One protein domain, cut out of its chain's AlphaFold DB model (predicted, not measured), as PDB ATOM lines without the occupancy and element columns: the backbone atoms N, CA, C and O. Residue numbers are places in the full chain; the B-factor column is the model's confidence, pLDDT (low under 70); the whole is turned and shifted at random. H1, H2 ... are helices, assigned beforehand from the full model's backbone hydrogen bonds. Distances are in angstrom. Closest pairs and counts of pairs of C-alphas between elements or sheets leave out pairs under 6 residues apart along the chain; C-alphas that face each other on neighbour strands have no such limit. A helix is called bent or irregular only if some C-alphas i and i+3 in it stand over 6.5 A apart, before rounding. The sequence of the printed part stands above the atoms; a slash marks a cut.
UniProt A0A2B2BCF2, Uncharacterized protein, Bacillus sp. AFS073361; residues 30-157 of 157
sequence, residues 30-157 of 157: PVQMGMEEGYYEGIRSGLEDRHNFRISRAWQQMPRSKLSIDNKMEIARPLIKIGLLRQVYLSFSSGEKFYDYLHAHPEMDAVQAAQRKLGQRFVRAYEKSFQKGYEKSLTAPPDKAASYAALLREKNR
ATOM      1  N   PRO A  30     285.900 284.229 335.875       87.00
ATOM      2  CA  PRO A  30     286.100 285.197 334.802       87.00
ATOM      3  C   PRO A  30     286.514 284.560 333.471       87.00
ATOM      4  O   PRO A  30     286.187 285.087 332.409       87.00
ATOM      5  N   VAL A  31     287.221 283.423 333.502       92.88
ATOM      6  CA  VAL A  31     287.543 282.662 332.287       92.88
ATOM      7  C   VAL A  31     286.283 282.056 331.678       92.88
ATOM      8  O   VAL A  31     286.075 282.199 330.477       92.88
ATOM      9  N   GLN A  32     285.436 281.408 332.478       91.88
ATOM     10  CA  GLN A  32     284.195 280.796 332.005       91.88
ATOM     11  C   GLN A  32     283.225 281.849 331.460       91.88
ATOM     12  O   GLN A  32     282.741 281.682 330.341       91.88
ATOM     13  N   MET A  33     283.026 282.960 332.181       91.56
ATOM     14  CA  MET A  33     282.206 284.079 331.701       91.56
ATOM     15  C   MET A  33     282.741 284.637 330.384       91.56
ATOM     16  O   MET A  33     281.995 284.779 329.420       91.56
ATOM     17  N   GLY A  34     284.051 284.908 330.315       93.25
ATOM     18  CA  GLY A  34     284.676 285.413 329.097       93.25
ATOM     19  C   GLY A  34     284.481 284.449 327.931       93.25
ATOM     20  O   GLY A  34     284.109 284.869 326.838       93.25
ATOM     21  N   MET A  35     284.665 283.143 328.157       95.38
ATOM     22  CA  MET A  35     284.440 282.143 327.117       95.38
ATOM     23  C   MET A  35     282.995 282.126 326.619       95.38
ATOM     24  O   MET A  35     282.791 282.004 325.412       95.38
ATOM     25  N   GLU A  36     282.020 282.183 327.521       95.31
ATOM     26  CA  GLU A  36     280.602 282.107 327.185       95.31
ATOM     27  C   GLU A  36     280.146 283.352 326.414       95.31
ATOM     28  O   GLU A  36     279.682 283.238 325.275       95.31
ATOM     29  N   GLU A  37     280.371 284.535 326.988       95.25
ATOM     30  CA  GLU A  37     280.009 285.821 326.383       95.25
ATOM     31  C   GLU A  37     280.698 286.004 325.029       95.25
ATOM     32  O   GLU A  37     280.057 286.335 324.028       95.25
ATOM     33  N   GLY A  38     281.997 285.692 324.961       97.25
ATOM     34  CA  GLY A  38     282.751 285.734 323.714       97.25
ATOM     35  C   GLY A  38     282.142 284.814 322.662       97.25
ATOM     36  O   GLY A  38     281.913 285.238 321.531       97.25
ATOM     37  N   TYR A  39     281.829 283.566 323.016       97.81
ATOM     38  CA  TYR A  39     281.310 282.589 322.059       97.81
ATOM     39  C   TYR A  39     279.957 283.005 321.475       97.81
ATOM     40  O   TYR A  39     279.788 282.962 320.253       97.81
ATOM     41  N   TYR A  40     279.017 283.445 322.314       96.81
ATOM     42  CA  TYR A  40     277.697 283.877 321.853       96.81
ATOM     43  C   TYR A  40     277.755 285.156 321.021       96.81
ATOM     44  O   TYR A  40     277.140 285.221 319.952       96.81
ATOM     45  N   GLU A  41     278.529 286.158 321.443       96.62
ATOM     46  CA  GLU A  41     278.688 287.381 320.654       96.62
ATOM     47  C   GLU A  41     279.401 287.116 319.321       96.62
ATOM     48  O   GLU A  41     279.026 287.697 318.294       96.62
ATOM     49  N   GLY A  42     280.359 286.186 319.312       97.50
ATOM     50  CA  GLY A  42     280.995 285.680 318.102       97.50
ATOM     51  C   GLY A  42     279.978 285.042 317.159       97.50
ATOM     52  O   GLY A  42     279.908 285.426 315.993       97.50
ATOM     53  N   ILE A  43     279.141 284.122 317.660       97.81
ATOM     54  CA  ILE A  43     278.077 283.485 316.865       97.81
ATOM     55  C   ILE A  43     277.133 284.527 316.271       97.81
ATOM     56  O   ILE A  43     276.857 284.493 315.074       97.81
ATOM     57  N   ARG A  44     276.635 285.462 317.089       96.56
ATOM     58  CA  ARG A  44     275.724 286.516 316.625       96.56
ATOM     59  C   ARG A  44     276.358 287.311 315.491       96.56
ATOM     60  O   ARG A  44     275.754 287.472 314.436       96.56
ATOM     61  N   SER A  45     277.594 287.753 315.695       95.75
ATOM     62  CA  SER A  45     278.331 288.551 314.719       95.75
ATOM     63  C   SER A  45     278.572 287.789 313.414       95.75
ATOM     64  O   SER A  45     278.366 288.342 312.336       95.75
ATOM     65  N   GLY A  46     278.958 286.512 313.497       96.88
ATOM     66  CA  GLY A  46     279.196 285.696 312.312       96.88
ATOM     67  C   GLY A  46     277.905 285.399 311.554       96.88
ATOM     68  O   GLY A  46     277.898 285.543 310.337       96.88
ATOM     69  N   LEU A  47     276.793 285.098 312.242       96.62
ATOM     70  CA  LEU A  47     275.473 284.949 311.614       96.62
ATOM     71  C   LEU A  47     275.035 286.216 310.869       96.62
ATOM     72  O   LEU A  47     274.537 286.124 309.750       96.62
ATOM     73  N   GLU A  48     275.235 287.393 311.462       94.94
ATOM     74  CA  GLU A  48     274.911 288.659 310.803       94.94
ATOM     75  C   GLU A  48     275.790 288.918 309.571       94.94
ATOM     76  O   GLU A  48     275.293 289.385 308.542       94.94
ATOM     77  N   ASP A  49     277.078 288.583 309.641       94.75
ATOM     78  CA  ASP A  49     278.024 288.769 308.538       94.75
ATOM     79  C   ASP A  49     277.880 287.752 307.399       94.75
ATOM     80  O   ASP A  49     278.347 288.027 306.291       94.75
ATOM     81  N   ARG A  50     277.146 286.646 307.589       93.44
ATOM     82  CA  ARG A  50     276.730 285.760 306.478       93.44
ATOM     83  C   ARG A  50     276.015 286.531 305.374       93.44
ATOM     84  O   ARG A  50     276.101 286.185 304.200       93.44
ATOM     85  N   HIS A  51     275.304 287.589 305.750       90.81
ATOM     86  CA  HIS A  51     274.559 288.439 304.836       90.81
ATOM     87  C   HIS A  51     275.451 289.554 304.282       90.81
ATOM     88  O   HIS A  51     275.196 290.737 304.507       90.81
ATOM     89  N   ASN A  52     276.496 289.175 303.538       90.00
ATOM     90  CA  ASN A  52     277.425 290.105 302.887       90.00
ATOM     91  C   ASN A  52     278.125 291.054 303.882       90.00
ATOM     92  O   ASN A  52     278.118 292.278 303.709       90.00
ATOM     93  N   PHE A  53     278.688 290.477 304.947       92.44
ATOM     94  CA  PHE A  53     279.434 291.182 305.991       92.44
ATOM     95  C   PHE A  53     278.657 292.364 306.587       92.44
ATOM     96  O   PHE A  53     279.195 293.456 306.761       92.44
ATOM     97  N   ARG A  54     277.352 292.181 306.832       90.00
ATOM     98  CA  ARG A  54     276.428 293.255 307.216       90.00
ATOM     99  C   ARG A  54     276.882 294.026 308.456       90.00
ATOM    100  O   ARG A  54     276.907 295.255 308.411       90.00
ATOM    101  N   ILE A  55     277.207 293.328 309.547       89.94
ATOM    102  CA  ILE A  55     277.585 293.982 310.804       89.94
ATOM    103  C   ILE A  55     278.976 294.605 310.657       89.94
ATOM    104  O   ILE A  55     279.181 295.761 311.016       89.94
ATOM    105  N   SER A  56     279.903 293.921 309.993       89.62
ATOM    106  CA  SER A  56     281.231 294.469 309.721       89.62
ATOM    107  C   SER A  56     281.188 295.722 308.849       89.62
ATOM    108  O   SER A  56     281.871 296.697 309.142       89.62
ATOM    109  N   ARG A  57     280.314 295.775 307.844       88.94
ATOM    110  CA  ARG A  57     280.082 296.982 307.038       88.94
ATOM    111  C   ARG A  57     279.454 298.126 307.826       88.94
ATOM    112  O   ARG A  57     279.697 299.280 307.490       88.94
ATOM    113  N   ALA A  58     278.605 297.818 308.804       85.62
ATOM    114  CA  ALA A  58     277.936 298.829 309.615       85.62
ATOM    115  C   ALA A  58     278.891 299.464 310.636       85.62
ATOM    116  O   ALA A  58     278.836 300.668 310.868       85.62
ATOM    117  N   TRP A  59     279.771 298.656 311.227       81.06
ATOM    118  CA  TRP A  59     280.591 299.074 312.364       81.06
ATOM    119  C   TRP A  59     282.051 299.367 312.023       81.06
ATOM    120  O   TRP A  59     282.756 299.960 312.838       81.06
ATOM    121  N   GLN A  60     282.523 298.971 310.841       81.88
ATOM    122  CA  GLN A  60     283.920 299.129 310.448       81.88
ATOM    123  C   GLN A  60     284.048 300.046 309.236       81.88
ATOM    124  O   GLN A  60     283.298 299.951 308.269       81.88
ATOM    125  N   GLN A  61     285.090 300.878 309.238       76.25
ATOM    126  CA  GLN A  61     285.516 301.648 308.064       76.25
ATOM    127  C   GLN A  61     286.388 300.796 307.121       76.25
ATOM    128  O   GLN A  61     287.354 301.279 306.535       76.25
ATOM    129  N   MET A  62     286.092 299.498 307.015       79.50
ATOM    130  CA  MET A  62     286.851 298.577 306.177       79.50
ATOM    131  C   MET A  62     286.330 298.645 304.728       79.50
ATOM    132  O   MET A  62     285.120 298.530 304.512       79.50
ATOM    133  N   PRO A  63     287.202 298.813 303.713       84.06
ATOM    134  CA  PRO A  63     286.787 298.756 302.314       84.06
ATOM    135  C   PRO A  63     286.125 297.417 301.980       84.06
ATOM    136  O   PRO A  63     286.586 296.372 302.434       84.06
ATOM    137  N   ARG A  64     285.099 297.427 301.118       83.88
ATOM    138  CA  ARG A  64     284.405 296.194 300.692       83.88
ATOM    139  C   ARG A  64     285.357 295.144 300.117       83.88
ATOM    140  O   ARG A  64     285.147 293.964 300.347       83.88
ATOM    141  N   SER A  65     286.419 295.571 299.435       85.00
ATOM    142  CA  SER A  65     287.450 294.683 298.882       85.00
ATOM    143  C   SER A  65     288.236 293.899 299.937       85.00
ATOM    144  O   SER A  65     288.867 292.905 299.595       85.00
ATOM    145  N   LYS A  66     288.210 294.321 301.206       85.94
ATOM    146  CA  LYS A  66     288.866 293.617 302.317       85.94
ATOM    147  C   LYS A  66     287.922 292.692 303.090       85.94
ATOM    148  O   LYS A  66     288.400 291.876 303.876       85.94
ATOM    149  N   LEU A  67     286.611 292.784 302.850       88.00
ATOM    150  CA  LEU A  67     285.597 291.941 303.478       88.00
ATOM    151  C   LEU A  67     285.465 290.621 302.708       88.00
ATOM    152  O   LEU A  67     284.652 290.494 301.795       88.00
ATOM    153  N   SER A  68     286.303 289.653 303.071       89.44
ATOM    154  CA  SER A  68     286.301 288.290 302.534       89.44
ATOM    155  C   SER A  68     286.341 287.271 303.671       89.44
ATOM    156  O   SER A  68     286.869 287.551 304.750       89.44
ATOM    157  N   ILE A  69     285.831 286.065 303.412       88.88
ATOM    158  CA  ILE A  69     285.933 284.922 304.329       88.88
ATOM    159  C   ILE A  69     287.406 284.617 304.636       88.88
ATOM    160  O   ILE A  69     287.731 284.257 305.766       88.88
ATOM    161  N   ASP A  70     288.303 284.841 303.677       90.56
ATOM    162  CA  ASP A  70     289.745 284.630 303.855       90.56
ATOM    163  C   ASP A  70     290.345 285.587 304.898       90.56
ATOM    164  O   ASP A  70     291.262 285.226 305.630       90.56
ATOM    165  N   ASN A  71     289.748 286.774 305.055       89.31
ATOM    166  CA  ASN A  71     290.163 287.800 306.015       89.31
ATOM    167  C   ASN A  71     289.328 287.791 307.305       89.31
ATOM    168  O   ASN A  71     289.412 288.729 308.101       89.31
ATOM    169  N   LYS A  72     288.532 286.743 307.560       91.00
ATOM    170  CA  LYS A  72     287.610 286.642 308.713       91.00
ATOM    171  C   LYS A  72     288.232 287.025 310.063       91.00
ATOM    172  O   LYS A  72     287.555 287.609 310.901       91.00
ATOM    173  N   MET A  73     289.517 286.739 310.281       88.38
ATOM    174  CA  MET A  73     290.207 287.094 311.529       88.38
ATOM    175  C   MET A  73     290.474 288.597 311.654       88.38
ATOM    176  O   MET A  73     290.348 289.154 312.744       88.38
ATOM    177  N   GLU A  74     290.811 289.273 310.557       90.62
ATOM    178  CA  GLU A  74     290.963 290.731 310.548       90.62
ATOM    179  C   GLU A  74     289.615 291.425 310.726       90.62
ATOM    180  O   GLU A  74     289.520 292.398 311.471       90.62
ATOM    181  N   ILE A  75     288.570 290.868 310.109       91.31
ATOM    182  CA  ILE A  75     287.192 291.349 310.219       91.31
ATOM    183  C   ILE A  75     286.664 291.187 311.651       91.31
ATOM    184  O   ILE A  75     285.998 292.079 312.168       91.31
ATOM    185  N   ALA A  76     286.994 290.090 312.338       93.00
ATOM    186  CA  ALA A  76     286.552 289.860 313.711       93.00
ATOM    187  C   ALA A  76     287.184 290.835 314.722       93.00
ATOM    188  O   ALA A  76     286.553 291.157 315.726       93.00
ATOM    189  N   ARG A  77     288.408 291.336 314.487       92.44
ATOM    190  CA  ARG A  77     289.145 292.167 315.466       92.44
ATOM    191  C   ARG A  77     288.387 293.429 315.901       92.44
ATOM    192  O   ARG A  77     288.283 293.647 317.108       92.44
ATOM    193  N   PRO A  78     287.848 294.272 315.002       91.38
ATOM    194  CA  PRO A  78     287.038 295.409 315.429       91.38
ATOM    195  C   PRO A  78     285.763 294.993 316.168       91.38
ATOM    196  O   PRO A  78     285.401 295.643 317.144       91.38
ATOM    197  N   LEU A  79     285.112 293.899 315.758       93.81
ATOM    198  CA  LEU A  79     283.895 293.411 316.416       93.81
ATOM    199  C   LEU A  79     284.170 292.947 317.852       93.81
ATOM    200  O   LEU A  79     283.408 293.281 318.752       93.81
ATOM    201  N   ILE A  80     285.299 292.272 318.075       95.56
ATOM    202  CA  ILE A  80     285.790 291.895 319.407       95.56
ATOM    203  C   ILE A  80     285.943 293.129 320.294       95.56
ATOM    204  O   ILE A  80     285.493 293.123 321.434       95.56
ATOM    205  N   LYS A  81     286.548 294.210 319.782       94.12
ATOM    206  CA  LYS A  81     286.723 295.454 320.551       94.12
ATOM    207  C   LYS A  81     285.382 296.069 320.947       94.12
ATOM    208  O   LYS A  81     285.230 296.528 322.074       94.12
ATOM    209  N   ILE A  82     284.415 296.065 320.032       91.75
ATOM    210  CA  ILE A  82     283.060 296.564 320.294       91.75
ATOM    211  C   ILE A  82     282.368 295.710 321.361       91.75
ATOM    212  O   ILE A  82     281.777 296.253 322.291       91.75
ATOM    213  N   GLY A  83     282.472 294.387 321.253       93.88
ATOM    214  CA  GLY A  83     281.898 293.465 322.224       93.88
ATOM    215  C   GLY A  83     282.546 293.570 323.609       93.88
ATOM    216  O   GLY A  83     281.842 293.698 324.605       93.88
ATOM    217  N   LEU A  84     283.876 293.679 323.694       95.31
ATOM    218  CA  LEU A  84     284.577 293.963 324.954       95.31
ATOM    219  C   LEU A  84     284.109 295.277 325.593       95.31
ATOM    220  O   LEU A  84     283.879 295.320 326.799       95.31
ATOM    221  N   LEU A  85     283.910 296.337 324.803       92.31
ATOM    222  CA  LEU A  85     283.390 297.604 325.319       92.31
ATOM    223  C   LEU A  85     281.951 297.466 325.841       92.31
ATOM    224  O   LEU A  85     281.612 298.067 326.858       92.31
ATOM    225  N   ARG A  86     281.120 296.644 325.190       92.31
ATOM    226  CA  ARG A  86     279.781 296.297 325.684       92.31
ATOM    227  C   ARG A  86     279.857 295.559 327.020       92.31
ATOM    228  O   ARG A  86     279.115 295.907 327.929       92.31
ATOM    229  N   GLN A  87     280.762 294.594 327.170       94.31
ATOM    230  CA  GLN A  87     280.959 293.883 328.440       94.31
ATOM    231  C   GLN A  87     281.432 294.836 329.548       94.31
ATOM    232  O   GLN A  87     280.964 294.759 330.682       94.31
ATOM    233  N   VAL A  88     282.290 295.806 329.215       92.94
ATOM    234  CA  VAL A  88     282.659 296.881 330.147       92.94
ATOM    235  C   VAL A  88     281.430 297.693 330.540       92.94
ATOM    236  O   VAL A  88     281.210 297.873 331.730       92.94
ATOM    237  N   TYR A  89     280.612 298.135 329.581       92.06
ATOM    238  CA  TYR A  89     279.369 298.864 329.857       92.06
ATOM    239  C   TYR A  89     278.446 298.087 330.807       92.06
ATOM    240  O   TYR A  89     277.992 298.648 331.799       92.06
ATOM    241  N   LEU A  90     278.244 296.790 330.557       90.56
ATOM    242  CA  LEU A  90     277.402 295.923 331.388       90.56
ATOM    243  C   LEU A  90     277.949 295.699 332.807       90.56
ATOM    244  O   LEU A  90     277.189 295.332 333.695       90.56
ATOM    245  N   SER A  91     279.242 295.939 333.047       89.81
ATOM    246  CA  SER A  91     279.821 295.875 334.396       89.81
ATOM    247  C   SER A  91     279.522 297.109 335.262       89.81
ATOM    248  O   SER A  91     279.838 297.117 336.452       89.81
ATOM    249  N   PHE A  92     278.926 298.160 334.689       89.25
ATOM    250  CA  PHE A  92     278.507 299.350 335.426       89.25
ATOM    251  C   PHE A  92     277.013 299.311 335.748       89.25
ATOM    252  O   PHE A  92     276.195 298.869 334.953       89.25
ATOM    253  N   SER A  93     276.654 299.875 336.903       88.25
ATOM    254  CA  SER A  93     275.252 300.009 337.338       88.25
ATOM    255  C   SER A  93     274.450 301.052 336.554       88.25
ATOM    256  O   SER A  93     273.230 301.083 336.657       88.25
ATOM    257  N   SER A  94     275.107 301.936 335.802       89.50
ATOM    258  CA  SER A  94     274.428 302.913 334.953       89.50
ATOM    259  C   SER A  94     275.315 303.355 333.795       89.50
ATOM    260  O   SER A  94     276.548 303.302 333.870       89.50
ATOM    261  N   GLY A  95     274.675 303.855 332.736       88.56
ATOM    262  CA  GLY A  95     275.383 304.464 331.613       88.56
ATOM    263  C   GLY A  95     276.203 305.688 332.025       88.56
ATOM    264  O   GLY A  95     277.302 305.864 331.517       88.56
ATOM    265  N   GLU A  96     275.724 306.485 332.984       93.44
ATOM    266  CA  GLU A  96     276.453 307.643 333.523       93.44
ATOM    267  C   GLU A  96     277.804 307.230 334.122       93.44
ATOM    268  O   GLU A  96     278.836 307.739 333.702       93.44
ATOM    269  N   LYS A  97     277.831 306.204 334.983       92.06
ATOM    270  CA  LYS A  97     279.086 305.702 335.572       92.06
ATOM    271  C   LYS A  97     280.044 305.131 334.529       92.06
ATOM    272  O   LYS A  97     281.260 305.236 334.680       92.06
ATOM    273  N   PHE A  98     279.508 304.509 333.481       91.31
ATOM    274  CA  PHE A  98     280.317 304.078 332.347       91.31
ATOM    275  C   PHE A  98     280.917 305.277 331.595       91.31
ATOM    276  O   PHE A  98     282.102 305.254 331.264       91.31
ATOM    277  N   TYR A  99     280.139 306.336 331.360       88.88
ATOM    278  CA  TYR A  99     280.634 307.556 330.723       88.88
ATOM    279  C   TYR A  99     281.688 308.266 331.569       88.88
ATOM    280  O   TYR A  99     282.728 308.629 331.023       88.88
ATOM    281  N   ASP A 100     281.473 308.393 332.878       92.88
ATOM    282  CA  ASP A 100     282.454 308.959 333.806       92.88
ATOM    283  C   ASP A 100     283.758 308.164 333.772       92.88
ATOM    284  O   ASP A 100     284.844 308.736 333.710       92.88
ATOM    285  N   TYR A 101     283.659 306.832 333.731       89.38
ATOM    286  CA  TYR A 101     284.821 305.964 333.599       89.38
ATOM    287  C   TYR A 101     285.590 306.196 332.292       89.38
ATOM    288  O   TYR A 101     286.815 306.297 332.322       89.38
ATOM    289  N   LEU A 102     284.897 306.306 331.153       87.81
ATOM    290  CA  LEU A 102     285.546 306.618 329.877       87.81
ATOM    291  C   LEU A 102     286.143 308.031 329.864       87.81
ATOM    292  O   LEU A 102     287.200 308.244 329.276       87.81
ATOM    293  N   HIS A 103     285.483 308.996 330.504       90.12
ATOM    294  CA  HIS A 103     285.957 310.375 330.577       90.12
ATOM    295  C   HIS A 103     287.190 310.521 331.472       90.12
ATOM    296  O   HIS A 103     288.075 311.315 331.166       90.12
ATOM    297  N   ALA A 104     287.276 309.727 332.540       91.50
ATOM    298  CA  ALA A 104     288.438 309.667 333.422       91.50
ATOM    299  C   ALA A 104     289.659 308.978 332.783       91.50
ATOM    300  O   ALA A 104     290.772 309.133 333.284       91.50
ATOM    301  N   HIS A 105     289.461 308.224 331.695       88.31
ATOM    302  CA  HIS A 105     290.501 307.448 331.011       88.31
ATOM    303  C   HIS A 105     290.463 307.638 329.481       88.31
ATOM    304  O   HIS A 105     290.291 306.662 328.740       88.31
ATOM    305  N   PRO A 106     290.603 308.880 328.972       86.38
ATOM    306  CA  PRO A 106     290.470 309.184 327.544       86.38
ATOM    307  C   PRO A 106     291.539 308.514 326.664       86.38
ATOM    308  O   PRO A 106     291.370 308.427 325.447       86.38
ATOM    309  N   GLU A 107     292.643 308.067 327.261       88.69
ATOM    310  CA  GLU A 107     293.755 307.381 326.612       88.69
ATOM    311  C   GLU A 107     293.510 305.887 326.368       88.69
ATOM    312  O   GLU A 107     294.220 305.286 325.561       88.69
ATOM    313  N   MET A 108     292.542 305.276 327.064       88.25
ATOM    314  CA  MET A 108     292.331 303.832 326.994       88.25
ATOM    315  C   MET A 108     291.524 303.427 325.767       88.25
ATOM    316  O   MET A 108     290.441 303.949 325.498       88.25
ATOM    317  N   ASP A 109     292.009 302.407 325.065       88.56
ATOM    318  CA  ASP A 109     291.193 301.694 324.092       88.56
ATOM    319  C   ASP A 109     290.246 300.679 324.766       88.56
ATOM    320  O   ASP A 109     290.306 300.413 325.970       88.56
ATOM    321  N   ALA A 110     289.342 300.091 323.978       86.38
ATOM    322  CA  ALA A 110     288.361 299.131 324.484       86.38
ATOM    323  C   ALA A 110     288.998 297.898 325.153       86.38
ATOM    324  O   ALA A 110     288.435 297.356 326.104       86.38
ATOM    325  N   VAL A 111     290.170 297.459 324.679       92.19
ATOM    326  CA  VAL A 111     290.869 296.294 325.235       92.19
ATOM    327  C   VAL A 111     291.470 296.660 326.585       92.19
ATOM    328  O   VAL A 111     291.302 295.913 327.544       92.19
ATOM    329  N   GLN A 112     292.114 297.821 326.694       93.94
ATOM    330  CA  GLN A 112     292.674 298.327 327.949       93.94
ATOM    331  C   GLN A 112     291.578 298.570 328.992       93.94
ATOM    332  O   GLN A 112     291.705 298.133 330.139       93.94
ATOM    333  N   ALA A 113     290.464 299.183 328.584       92.19
ATOM    334  CA  ALA A 113     289.302 299.385 329.443       92.19
ATOM    335  C   ALA A 113     288.744 298.050 329.971       92.19
ATOM    336  O   ALA A 113     288.479 297.928 331.170       92.19
ATOM    337  N   ALA A 114     288.627 297.037 329.104       93.69
ATOM    338  CA  ALA A 114     288.169 295.702 329.478       93.69
ATOM    339  C   ALA A 114     289.165 294.959 330.371       93.69
ATOM    340  O   ALA A 114     288.762 294.361 331.362       93.69
ATOM    341  N   GLN A 115     290.467 295.040 330.095       95.56
ATOM    342  CA  GLN A 115     291.492 294.433 330.948       95.56
ATOM    343  C   GLN A 115     291.467 295.021 332.360       95.56
ATOM    344  O   GLN A 115     291.590 294.273 333.327       95.56
ATOM    345  N   ARG A 116     291.264 296.338 332.482       93.19
ATOM    346  CA  ARG A 116     291.187 297.029 333.773       93.19
ATOM    347  C   ARG A 116     289.915 296.694 334.555       93.19
ATOM    348  O   ARG A 116     289.985 296.591 335.776       93.19
ATOM    349  N   LYS A 117     288.766 296.549 333.885       92.75
ATOM    350  CA  LYS A 117     287.467 296.320 334.553       92.75
ATOM    351  C   LYS A 117     287.101 294.857 334.742       92.75
ATOM    352  O   LYS A 117     286.580 294.501 335.789       92.75
ATOM    353  N   LEU A 118     287.379 294.026 333.745       93.31
ATOM    354  CA  LEU A 118     286.960 292.623 333.679       93.31
ATOM    355  C   LEU A 118     288.130 291.658 333.930       93.31
ATOM    356  O   LEU A 118     287.929 290.472 334.180       93.31
ATOM    357  N   GLY A 119     289.367 292.160 333.878       96.00
ATOM    358  CA  GLY A 119     290.578 291.380 334.096       96.00
ATOM    359  C   GLY A 119     291.127 290.730 332.823       96.00
ATOM    360  O   GLY A 119     290.408 290.339 331.902       96.00
ATOM    361  N   GLN A 120     292.449 290.555 332.777       96.75
ATOM    362  CA  GLN A 120     293.144 290.009 331.604       96.75
ATOM    363  C   GLN A 120     292.698 288.580 331.240       96.75
ATOM    364  O   GLN A 120     292.648 288.230 330.060       96.75
ATOM    365  N   ARG A 121     292.379 287.746 332.242       96.69
ATOM    366  CA  ARG A 121     291.924 286.361 332.029       96.69
ATOM    367  C   ARG A 121     290.577 286.312 331.307       96.69
ATOM    368  O   ARG A 121     290.447 285.526 330.371       96.69
ATOM    369  N   PHE A 122     289.642 287.187 331.683       96.94
ATOM    370  CA  PHE A 122     288.367 287.353 330.986       96.94
ATOM    371  C   PHE A 122     288.599 287.762 329.532       96.94
ATOM    372  O   PHE A 122     288.126 287.085 328.626       96.94
ATOM    373  N   VAL A 123     289.390 288.818 329.301       97.81
ATOM    374  CA  VAL A 123     289.624 289.359 327.951       97.81
ATOM    375  C   VAL A 123     290.207 288.296 327.021       97.81
ATOM    376  O   VAL A 123     289.679 288.078 325.938       97.81
ATOM    377  N   ARG A 124     291.231 287.553 327.461       97.75
ATOM    378  CA  ARG A 124     291.822 286.472 326.649       97.75
ATOM    379  C   ARG A 124     290.823 285.360 326.325       97.75
ATOM    380  O   ARG A 124     290.821 284.843 325.208       97.75
ATOM    381  N   ALA A 125     290.005 284.967 327.301       97.75
ATOM    382  CA  ALA A 125     288.980 283.947 327.109       97.75
ATOM    383  C   ALA A 125     287.907 284.416 326.117       97.75
ATOM    384  O   ALA A 125     287.562 283.684 325.187       97.75
ATOM    385  N   TYR A 126     287.463 285.662 326.274       98.12
ATOM    386  CA  TYR A 126     286.502 286.321 325.403       98.12
ATOM    387  C   TYR A 126     286.994 286.395 323.960       98.12
ATOM    388  O   TYR A 126     286.316 285.897 323.065       98.12
ATOM    389  N   GLU A 127     288.191 286.934 323.717       98.00
ATOM    390  CA  GLU A 127     288.740 287.085 322.363       98.00
ATOM    391  C   GLU A 127     288.825 285.739 321.633       98.00
ATOM    392  O   GLU A 127     288.388 285.609 320.485       98.00
ATOM    393  N   LYS A 128     289.337 284.712 322.323       97.69
ATOM    394  CA  LYS A 128     289.486 283.362 321.772       97.69
ATOM    395  C   LYS A 128     288.133 282.734 321.437       97.69
ATOM    396  O   LYS A 128     287.960 282.164 320.356       97.69
ATOM    397  N   SER A 129     287.176 282.811 322.356       97.69
ATOM    398  CA  SER A 129     285.845 282.247 322.138       97.69
ATOM    399  C   SER A 129     285.046 283.016 321.093       97.69
ATOM    400  O   SER A 129     284.348 282.384 320.297       97.69
ATOM    401  N   PHE A 130     285.202 284.338 321.023       98.31
ATOM    402  CA  PHE A 130     284.598 285.167 319.987       98.31
ATOM    403  C   PHE A 130     285.060 284.747 318.604       98.31
ATOM    404  O   PHE A 130     284.225 284.465 317.748       98.31
ATOM    405  N   GLN A 131     286.372 284.638 318.382       97.38
ATOM    406  CA  GLN A 131     286.912 284.202 317.090       97.38
ATOM    407  C   GLN A 131     286.344 282.841 316.681       97.38
ATOM    408  O   GLN A 131     285.889 282.671 315.551       97.38
ATOM    409  N   LYS A 132     286.284 281.900 317.631       97.12
ATOM    410  CA  LYS A 132     285.713 280.567 317.416       97.12
ATOM    411  C   LYS A 132     284.224 280.617 317.060       97.12
ATOM    412  O   LYS A 132     283.798 279.903 316.154       97.12
ATOM    413  N   GLY A 133     283.424 281.408 317.775       97.50
ATOM    414  CA  GLY A 133     281.992 281.567 317.510       97.50
ATOM    415  C   GLY A 133     281.725 282.240 316.164       97.50
ATOM    416  O   GLY A 133     280.896 281.767 315.384       97.50
ATOM    417  N   TYR A 134     282.484 283.295 315.863       97.69
ATOM    418  CA  TYR A 134     282.410 284.046 314.613       97.69
ATOM    419  C   TYR A 134     282.724 283.165 313.411       97.69
ATOM    420  O   TYR A 134     281.908 283.050 312.502       97.69
ATOM    421  N   GLU A 135     283.863 282.473 313.433       96.06
ATOM    422  CA  GLU A 135     284.268 281.594 312.340       96.06
ATOM    423  C   GLU A 135     283.240 280.488 312.090       96.06
ATOM    424  O   GLU A 135     282.799 280.293 310.957       96.06
ATOM    425  N   LYS A 136     282.812 279.793 313.152       95.75
ATOM    426  CA  LYS A 136     281.862 278.681 313.028       95.75
ATOM    427  C   LYS A 136     280.528 279.109 312.434       95.75
ATOM    428  O   LYS A 136     279.954 278.366 311.644       95.75
ATOM    429  N   SER A 137     280.018 280.266 312.838       96.31
ATOM    430  CA  SER A 137     278.706 280.750 312.408       96.31
ATOM    431  C   SER A 137     278.741 281.413 311.030       96.31
ATOM    432  O   SER A 137     277.812 281.210 310.245       96.31
ATOM    433  N   LEU A 138     279.820 282.127 310.688       96.62
ATOM    434  CA  LEU A 138     279.984 282.795 309.396       96.62
ATOM    435  C   LEU A 138     279.945 281.804 308.226       96.62
ATOM    436  O   LEU A 138     279.283 282.056 307.225       96.62
ATOM    437  N   THR A 139     280.610 280.654 308.355       94.19
ATOM    438  CA  THR A 139     280.736 279.675 307.258       94.19
ATOM    439  C   THR A 139     279.867 278.430 307.440       94.19
ATOM    440  O   THR A 139     280.007 277.464 306.693       94.19
ATOM    441  N   ALA A 140     278.972 278.407 308.433       95.50
ATOM    442  CA  ALA A 140     278.096 277.261 308.671       95.50
ATOM    443  C   ALA A 140     277.192 276.947 307.455       95.50
ATOM    444  O   ALA A 140     276.690 277.868 306.808       95.50
ATOM    445  N   PRO A 141     276.882 275.675 307.170       96.56
ATOM    446  CA  PRO A 141     275.747 275.321 306.319       96.56
ATOM    447  C   PRO A 141     274.418 275.876 306.875       96.56
ATOM    448  O   PRO A 141     274.345 276.136 308.082       96.56
ATOM    449  N   PRO A 142     273.367 276.038 306.045       95.31
ATOM    450  CA  PRO A 142     272.081 276.607 306.464       95.31
ATOM    451  C   PRO A 142     271.492 275.978 307.733       95.31
ATOM    452  O   PRO A 142     271.166 276.707 308.668       95.31
ATOM    453  N   ASP A 143     271.461 274.647 307.822       96.38
ATOM    454  CA  ASP A 143     270.885 273.944 308.978       96.38
ATOM    455  C   ASP A 143     271.646 274.254 310.273       96.38
ATOM    456  O   ASP A 143     271.050 274.562 311.304       96.38
ATOM    457  N   LYS A 144     272.986 274.279 310.213       96.75
ATOM    458  CA  LYS A 144     273.824 274.645 311.365       96.75
ATOM    459  C   LYS A 144     273.670 276.119 311.740       96.75
ATOM    460  O   LYS A 144     273.686 276.449 312.923       96.75
ATOM    461  N   ALA A 145     273.516 277.008 310.760       95.44
ATOM    462  CA  ALA A 145     273.257 278.422 311.018       95.44
ATOM    463  C   ALA A 145     271.904 278.629 311.719       95.44
ATOM    464  O   ALA A 145     271.818 279.430 312.650       95.44
ATOM    465  N   ALA A 146     270.879 277.860 311.341       94.94
ATOM    466  CA  ALA A 146     269.591 277.850 312.026       94.94
ATOM    467  C   ALA A 146     269.719 277.344 313.473       94.94
ATOM    468  O   ALA A 146     269.170 277.967 314.382       94.94
ATOM    469  N   SER A 147     270.504 276.288 313.718       96.00
ATOM    470  CA  SER A 147     270.796 275.817 315.081       96.00
ATOM    471  C   SER A 147     271.509 276.875 315.927       96.00
ATOM    472  O   SER A 147     271.152 277.080 317.083       96.00
ATOM    473  N   TYR A 148     272.478 277.599 315.360       95.75
ATOM    474  CA  TYR A 148     273.129 278.713 316.052       95.75
ATOM    475  C   TYR A 148     272.162 279.862 316.362       95.75
ATOM    476  O   TYR A 148     272.224 280.440 317.444       95.75
ATOM    477  N   ALA A 149     271.245 280.180 315.446       93.75
ATOM    478  CA  ALA A 149     270.214 281.182 315.692       93.75
ATOM    479  C   ALA A 149     269.240 280.743 316.802       93.75
ATOM    480  O   ALA A 149     268.845 281.568 317.622       93.75
ATOM    481  N   ALA A 150     268.877 279.457 316.855       93.44
ATOM    482  CA  ALA A 150     268.054 278.896 317.924       93.44
ATOM    483  C   ALA A 150     268.764 278.971 319.285       93.44
ATOM    484  O   ALA A 150     268.175 279.463 320.245       93.44
ATOM    485  N   LEU A 151     270.046 278.602 319.331       92.56
ATOM    486  CA  LEU A 151     270.885 278.704 320.526       92.56
ATOM    487  C   LEU A 151     270.929 280.144 321.080       92.56
ATOM    488  O   LEU A 151     270.787 280.354 322.281       92.56
ATOM    489  N   LEU A 152     271.075 281.160 320.218       91.69
ATOM    490  CA  LEU A 152     271.050 282.563 320.659       91.69
ATOM    491  C   LEU A 152     269.684 283.004 321.201       91.69
ATOM    492  O   LEU A 152     269.625 283.843 322.096       91.69
ATOM    493  N   ARG A 153     268.582 282.473 320.658       90.19
ATOM    494  CA  ARG A 153     267.231 282.767 321.166       90.19
ATOM    495  C   ARG A 153     267.011 282.173 322.550       90.19
ATOM    496  O   ARG A 153     266.334 282.796 323.355       90.19
ATOM    497  N   GLU A 154     267.575 281.000 322.810       88.88
ATOM    498  CA  GLU A 154     267.520 280.352 324.119       88.88
ATOM    499  C   GLU A 154     268.340 281.117 325.163       88.88
ATOM    500  O   GLU A 154     267.845 281.350 326.255       88.88
ATOM    501  N   LYS A 155     269.533 281.613 324.809       82.00
ATOM    502  CA  LYS A 155     270.362 282.429 325.718       82.00
ATOM    503  C   LYS A 155     269.723 283.767 326.123       82.00
ATOM    504  O   LYS A 155     270.075 284.313 327.165       82.00
ATOM    505  N   ASN A 156     268.852 284.316 325.275       73.69
ATOM    506  CA  ASN A 156     268.172 285.598 325.496       73.69
ATOM    507  C   ASN A 156     266.768 285.449 326.115       73.69
ATOM    508  O   ASN A 156     266.091 286.464 326.282       73.69
ATOM    509  N   ARG A 157     266.305 284.216 326.358       61.16
ATOM    510  CA  ARG A 157     265.068 283.929 327.098       61.16
ATOM    511  C   ARG A 157     265.327 283.970 328.594       61.16
ATOM    512  O   ARG A 157     264.388 284.400 329.293       61.16
TER     513      ARG A 157
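This is residues 30 to 157 of the 157 residues of an uncharacterized protein of Bacillus sp. AFS073361 (UniProt A0A2B2BCF2). Two long helices, H1 and H6, lie side by side and run the same way, and kinked H3 crosses them. H7 folds back from the end of H6 and packs on H1, H2 packs by the end of H1, H5 packs on H3, and H4 lies farthest out. The printed part has 128 residues with seven named helices, H1 to H7 in chain order, and no named strand: all helix. It is compact, with a radius of gyration of the C-alphas of 15.0 A and spans of 44 by 35 by 24 A.

H1, residues 30 to 49, touches H6, residues 120 to 138, at a shallow tilt of 29 degrees; the closest C-alphas, Gly 42 and Phe 130, are 4.1 A apart. H2, residues 54 to 59, touches H1 only at the corner, the closest C-alphas being Asp 49 and Ile 55, 5.7 A. The hub is H3, residues 69 to 90, which touches H6 at a steep tilt of 47 degrees, closest at C-alphas Ile 80 and Glu 127, 6.4 A. H4, residues 95 to 104, only just touches H3, only at the corner, with 3 pairs of C-alphas within 8 A, closest at Tyr 89 and Phe 98, 5.9 A. H5, residues 110 to 118, touches H3, closest at C-alphas Leu 85 and Ala 110, 5.3 A. H7, residues 142 to 155, forms a helical hairpin with H6. Every O i to N i+4 pair is within hydrogen-bond range in H1, H2, H4, H5, H6 and H7; in H3, 14 of 18 are.

H1 begins at C-alpha 30 (286.100, 285.197, 334.802) and is 27.7 A long. H3, 30.4 A, is irregular, C-alphas 70 and 73 being 8.1 A apart, with a kink of 37 degrees near residue 76. H6 is 26.8 A long, and H7, 20.2 A, ends at C-alpha 155 (270.362, 282.429, 325.718).

The C-alphas farthest apart, Ala 104 and Asp 143, are 46.7 A apart. The printed part has no cut and no long link. Mean pLDDT of the printed part is 92.0; residue 157 is under 70.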